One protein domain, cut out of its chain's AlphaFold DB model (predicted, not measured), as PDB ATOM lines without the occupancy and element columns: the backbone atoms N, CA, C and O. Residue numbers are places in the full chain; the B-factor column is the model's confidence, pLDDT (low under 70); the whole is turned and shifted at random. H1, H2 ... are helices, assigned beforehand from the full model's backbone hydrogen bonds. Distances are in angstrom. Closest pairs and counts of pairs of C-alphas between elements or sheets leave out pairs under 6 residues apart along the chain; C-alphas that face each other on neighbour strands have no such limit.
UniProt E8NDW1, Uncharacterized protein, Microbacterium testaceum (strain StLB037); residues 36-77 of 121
ATOM      1  N   SER A  36     -33.391 -10.763 -26.092       89.56
ATOM      2  CA  SER A  36     -32.178 -10.695 -26.921       89.56
ATOM      3  C   SER A  36     -30.896 -10.901 -26.102       89.56
ATOM      4  O   SER A  36     -29.960 -11.564 -26.552       89.56
ATOM      5  N   ALA A  37     -30.869 -10.393 -24.866       91.31
ATOM      6  CA  ALA A  37     -29.761 -10.597 -23.940       91.31
ATOM      7  C   ALA A  37     -29.717 -12.041 -23.433       91.31
ATOM      8  O   ALA A  37     -28.640 -12.626 -23.340       91.31
ATOM      9  N   ALA A  38     -30.881 -12.629 -23.139       90.50
ATOM     10  CA  ALA A  38     -30.975 -14.015 -22.696       90.50
ATOM     11  C   ALA A  38     -30.514 -14.996 -23.786       90.50
ATOM     12  O   ALA A  38     -29.782 -15.937 -23.488       90.50
ATOM     13  N   ALA A  39     -30.900 -14.770 -25.044       91.75
ATOM     14  CA  ALA A  39     -30.465 -15.586 -26.175       91.75
ATOM     15  C   ALA A  39     -28.946 -15.504 -26.379       91.75
ATOM     16  O   ALA A  39     -28.277 -16.536 -26.384       91.75
ATOM     17  N   TYR A  40     -28.399 -14.287 -26.435       92.00
ATOM     18  CA  TYR A  40     -26.959 -14.082 -26.585       92.00
ATOM     19  C   TYR A  40     -26.156 -14.648 -25.405       92.00
ATOM     20  O   TYR A  40     -25.110 -15.263 -25.590       92.00
ATOM     21  N   GLY A  41     -26.653 -14.475 -24.177       88.88
ATOM     22  CA  GLY A  41     -26.030 -15.034 -22.981       88.88
ATOM     23  C   GLY A  41     -26.017 -16.563 -22.986       88.88
ATOM     24  O   GLY A  41     -25.008 -17.161 -22.623       88.88
ATOM     25  N   ARG A  42     -27.102 -17.205 -23.439       89.00
ATOM     26  CA  ARG A  42     -27.161 -18.668 -23.589       89.00
ATOM     27  C   ARG A  42     -26.172 -19.174 -24.629       89.00
ATOM     28  O   ARG A  42     -25.430 -20.105 -24.345       89.00
ATOM     29  N   GLU A  43     -26.127 -18.541 -25.796       92.56
ATOM     30  CA  GLU A  43     -25.171 -18.885 -26.852       92.56
ATOM     31  C   GLU A  43     -23.722 -18.753 -26.362       92.56
ATOM     32  O   GLU A  43     -22.910 -19.658 -26.553       92.56
ATOM     33  N   PHE A  44     -23.417 -17.665 -25.652       92.12
ATOM     34  CA  PHE A  44     -22.116 -17.466 -25.023       92.12
ATOM     35  C   PHE A  44     -21.770 -18.599 -24.046       92.12
ATOM     36  O   PHE A  44     -20.686 -19.169 -24.129       92.12
ATOM     37  N   LEU A  45     -22.685 -18.957 -23.139       92.12
ATOM     38  CA  LEU A  45     -22.442 -20.021 -22.165       92.12
ATOM     39  C   LEU A  45     -22.252 -21.385 -22.836       92.12
ATOM     40  O   LEU A  45     -21.360 -22.129 -22.440       92.12
ATOM     41  N   LEU A  46     -23.036 -21.705 -23.866       93.88
ATOM     42  CA  LEU A  46     -22.883 -22.955 -24.614       93.88
ATOM     43  C   LEU A  46     -21.540 -23.018 -25.341       93.88
ATOM     44  O   LEU A  46     -20.915 -24.071 -25.372       93.88
ATOM     45  N   ARG A  47     -21.049 -21.893 -25.867       92.00
ATOM     46  CA  ARG A  47     -19.723 -21.836 -26.488       92.00
ATOM     47  C   ARG A  47     -18.597 -22.092 -25.487       92.00
ATOM     48  O   ARG A  47     -17.653 -22.797 -25.822       92.00
ATOM     49  N   GLU A  48     -18.685 -21.527 -24.283       92.50
ATOM     50  CA  GLU A  48     -17.610 -21.656 -23.285       92.50
ATOM     51  C   GLU A  48     -17.652 -22.974 -22.497       92.50
ATOM     52  O   GLU A  48     -16.607 -23.496 -22.111       92.50
ATOM     53  N   PHE A  49     -18.843 -23.519 -22.237       87.06
ATOM     54  CA  PHE A  49     -19.023 -24.728 -21.423       87.06
ATOM     55  C   PHE A  49     -19.367 -25.980 -22.243       87.06
ATOM     56  O   PHE A  49     -19.343 -27.082 -21.699       87.06
ATOM     57  N   GLY A  50     -19.653 -25.837 -23.538       93.25
ATOM     58  CA  GLY A  50     -19.926 -26.924 -24.482       93.25
ATOM     59  C   GLY A  50     -21.377 -27.406 -24.476       93.25
ATOM     60  O   GLY A  50     -22.007 -27.469 -25.529       93.25
ATOM     61  N   ASP A  51     -21.923 -27.730 -23.303       92.06
ATOM     62  CA  ASP A  51     -23.298 -28.215 -23.164       92.06
ATOM     63  C   ASP A  51     -24.029 -27.641 -21.937       92.06
ATOM     64  O   ASP A  51     -23.438 -27.073 -21.015       92.06
ATOM     65  N   GLU A  52     -25.356 -27.791 -21.924       88.50
ATOM     66  CA  GLU A  52     -26.214 -27.270 -20.854       88.50
ATOM     67  C   GLU A  52     -25.951 -27.953 -19.500       88.50
ATOM     68  O   GLU A  52     -26.061 -27.324 -18.447       88.50
ATOM     69  N   GLN A  53     -25.554 -29.228 -19.491       86.88
ATOM     70  CA  GLN A  53     -25.266 -29.948 -18.247       86.88
ATOM     71  C   GLN A  53     -23.989 -29.426 -17.583       86.88
ATOM     72  O   GLN A  53     -23.945 -29.290 -16.358       86.88
ATOM     73  N   ALA A  54     -22.979 -29.067 -18.373       85.75
ATOM     74  CA  ALA A  54     -21.741 -28.446 -17.938       85.75
ATOM     75  C   ALA A  54     -21.989 -27.037 -17.384       85.75
ATOM     76  O   ALA A  54     -21.437 -26.697 -16.333       85.75
ATOM     77  N   ILE A  55     -22.882 -26.257 -18.009       84.62
ATOM     78  CA  ILE A  55     -23.333 -24.960 -17.479       84.62
ATOM     79  C   ILE A  55     -23.972 -25.155 -16.099       84.62
ATOM     80  O   ILE A  55     -23.559 -24.525 -15.122       84.62
ATOM     81  N   GLN A  56     -24.934 -26.073 -15.981       83.00
ATOM     82  CA  GLN A  56     -25.610 -26.351 -14.712       83.00
ATOM     83  C   GLN A  56     -24.635 -26.866 -13.644       83.00
ATOM     84  O   GLN A  56     -24.687 -26.434 -12.493       83.00
ATOM     85  N   ALA A  57     -23.703 -27.749 -14.002       82.56
ATOM     86  CA  ALA A  57     -22.671 -28.240 -13.092       82.56
ATOM     87  C   ALA A  57     -21.729 -27.118 -12.620       82.56
ATOM     88  O   ALA A  57     -21.368 -27.073 -11.440       82.56
ATOM     89  N   ALA A  58     -21.370 -26.182 -13.502       80.12
ATOM     90  CA  ALA A  58     -20.572 -25.011 -13.156       80.12
ATOM     91  C   ALA A  58     -21.326 -24.053 -12.221       80.12
ATOM     92  O   ALA A  58     -20.731 -23.558 -11.265       80.12
ATOM     93  N   MET A  59     -22.634 -23.855 -12.430       77.81
ATOM     94  CA  MET A  59     -23.486 -23.057 -11.535       77.81
ATOM     95  C   MET A  59     -23.747 -23.733 -10.179       77.81
ATOM     96  O   MET A  59     -23.991 -23.046  -9.189       77.81
ATOM     97  N   ARG A  60     -23.685 -25.071 -10.120       73.81
ATOM     98  CA  ARG A  60     -23.830 -25.862  -8.884       73.81
ATOM     99  C   ARG A  60     -22.593 -25.840  -7.988       73.81
ATOM    100  O   ARG A  60     -22.723 -26.136  -6.799       73.81
ATOM    101  N   LYS A  61     -21.404 -25.491  -8.504       69.31
ATOM    102  CA  LYS A  61     -20.255 -25.183  -7.632       69.31
ATOM    103  C   LYS A  61     -20.696 -24.069  -6.678       69.31
ATOM    104  O   LYS A  61     -21.393 -23.163  -7.134       69.31
ATOM    105  N   PRO A  62     -20.350 -24.122  -5.374       59.06
ATOM    106  CA  PRO A  62     -20.760 -23.080  -4.443       59.06
ATOM    107  C   PRO A  62     -20.348 -21.752  -5.064       59.06
ATOM    108  O   PRO A  62     -19.170 -21.566  -5.377       59.06
ATOM    109  N   GLY A  63     -21.345 -20.908  -5.353       68.81
ATOM    110  CA  GLY A  63     -21.147 -19.639  -6.046       68.81
ATOM    111  C   GLY A  63     -20.196 -18.729  -5.275       68.81
ATOM    112  O   GLY A  63     -19.558 -19.162  -4.314       68.81
ATOM    113  N   ARG A  64     -20.122 -17.442  -5.661       56.50
ATOM    114  CA  ARG A  64     -19.337 -16.423  -4.935       56.50
ATOM    115  C   ARG A  64     -19.407 -16.732  -3.439       56.50
ATOM    116  O   ARG A  64     -20.527 -16.706  -2.912       56.50
ATOM    117  N   PRO A  65     -18.282 -17.080  -2.781       56.16
ATOM    118  CA  PRO A  65     -18.322 -17.444  -1.380       56.16
ATOM    119  C   PRO A  65     -19.087 -16.333  -0.685       56.16
ATOM    120  O   PRO A  65     -18.769 -15.146  -0.852       56.16
ATOM    121  N   ARG A  66     -20.173 -16.700   0.009       52.19
ATOM    122  CA  ARG A  66     -20.844 -15.747   0.887       52.19
ATOM    123  C   ARG A  66     -19.711 -15.138   1.702       52.19
ATOM    124  O   ARG A  66     -18.838 -15.875   2.145       52.19
ATOM    125  N   LYS A  67     -19.678 -13.818   1.900       51.19
ATOM    126  CA  LYS A  67     -18.611 -13.175   2.697       51.19
ATOM    127  C   LYS A  67     -18.387 -13.847   4.076       51.19
ATOM    128  O   LYS A  67     -17.376 -13.596   4.709       51.19
ATOM    129  N   ALA A  68     -19.306 -14.713   4.511       50.41
ATOM    130  CA  ALA A  68     -19.238 -15.560   5.694       50.41
ATOM    131  C   ALA A  68     -18.543 -16.942   5.548       50.41
ATOM    132  O   ALA A  68     -18.379 -17.606   6.565       50.41
ATOM    133  N   THR A  69     -18.177 -17.431   4.354       44.88
ATOM    134  CA  THR A  69     -17.598 -18.786   4.163       44.88
ATOM    135  C   THR A  69     -16.091 -18.812   3.913       44.88
ATOM    136  O   THR A  69     -15.521 -19.889   3.736       44.88
ATOM    137  N   VAL A  70     -15.408 -17.662   3.963       48.75
ATOM    138  CA  VAL A  70     -13.966 -17.670   4.244       48.75
ATOM    139  C   VAL A  70     -13.825 -18.177   5.674       48.75
ATOM    140  O   VAL A  70     -14.431 -17.606   6.572       48.75
ATOM    141  N   LYS A  71     -13.091 -19.279   5.861       46.28
ATOM    142  CA  LYS A  71     -12.842 -19.989   7.127       46.28
ATOM    143  C   LYS A  71     -12.098 -19.136   8.171       46.28
ATOM    144  O   LYS A  71     -11.027 -19.491   8.639       46.28
ATOM    145  N   VAL A  72     -12.705 -18.043   8.593       48.97
ATOM    146  CA  VAL A  72     -12.818 -17.728  10.005       48.97
ATOM    147  C   VAL A  72     -14.301 -17.913  10.242       48.97
ATOM    148  O   VAL A  72     -15.099 -17.190   9.654       48.97
ATOM    149  N   ALA A  73     -14.701 -18.928  11.007       47.75
ATOM    150  CA  ALA A  73     -16.070 -19.010  11.488       47.75
ATOM    151  C   ALA A  73     -16.309 -17.759  12.343       47.75
ATOM    152  O   ALA A  73     -16.082 -17.763  13.550       47.75
ATOM    153  N   ALA A  74     -16.673 -16.651  11.697       51.31
ATOM    154  CA  ALA A  74     -17.067 -15.427  12.346       51.31
ATOM    155  C   ALA A  74     -18.387 -15.775  13.016       51.31
ATOM    156  O   ALA A  74     -19.451 -15.710  12.396       51.31
ATOM    157  N   ARG A  75     -18.300 -16.269  14.258       51.41
ATOM    158  CA  ARG A  75     -19.444 -16.400  15.151       51.41
ATOM    159  C   ARG A  75     -20.196 -15.083  15.035       51.41
ATOM    160  O   ARG A  75     -19.661 -14.033  15.372       51.41
ATOM    161  N   LYS A  76     -21.392 -15.135  14.452       47.84
ATOM    162  CA  LYS A  76     -22.263 -13.971  14.333       47.84
ATOM    163  C   LYS A  76     -22.682 -13.634  15.764       47.84
ATOM    164  O   LYS A  76     -23.488 -14.347  16.349       47.84
ATOM    165  N   GLY A  77     -22.042 -12.632  16.347       65.56
ATOM    166  CA  GLY A  77     -22.180 -12.262  17.749       65.56
ATOM    167  C   GLY A  77     -21.133 -11.213  18.126       65.56
ATOM    168  O   GLY A  77     -20.197 -10.992  17.352       65.56
TER     169      GLY A  77
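AT A GLANCE: This is residues 36 to 77 of the 121 residues of an uncharacterized protein of Microbacterium testaceum (strain StLB037) (UniProt E8NDW1). Two helices, H1 and then H2, meet near their ends in an L-shaped corner, and a long tail with no named element, residues 61 to 77, runs on from the end of H2 and makes much of the length. Residues 36 to 41 of H1 stick out, and so do residues 59 to 67 and 69 to 75. The printed part has 42 residues with two named helices and no named strand, and its class is all helix. The whole is extended, with a radius of gyration of the C-alphas of 15.8 A and spans of 45 by 21 by 11 A.

IN THESE COORDINATES: H1 covers residues 36 to 49 and is 20.0 A long from its first C-alpha, at (-32.178, -10.695, -26.921), to its last, at (-19.023, -24.728, -21.423). After a tight link of 2 residues comes H2, residues 52 to 60, 12.3 A long, with C-alpha 60 at (-23.830, -25.862, -8.884). Residues 61 to 77 follow, and C-alpha 77 is at (-22.180, -12.262, 17.749).

HOW THE PARTS SIT: H1 and H2 touch only at the corner by their link, H1 with residues 45 to 49 alone. Their closest C-alphas, those of Phe 49 and Ile 55, are 5.8 A apart. Their lines are about perpendicular, at 89 degrees, and their centres are 13.1 A apart. In H1 and H2 every O i to N i+4 pair is within hydrogen-bond range.

THE WHOLE: The two C-alphas farthest apart, those of Ser 36 and Gly 77, are 45.8 A apart. The printed part has no cut. The mean pLDDT of the printed part is 74.3, and residues 61 to 77 are under 70.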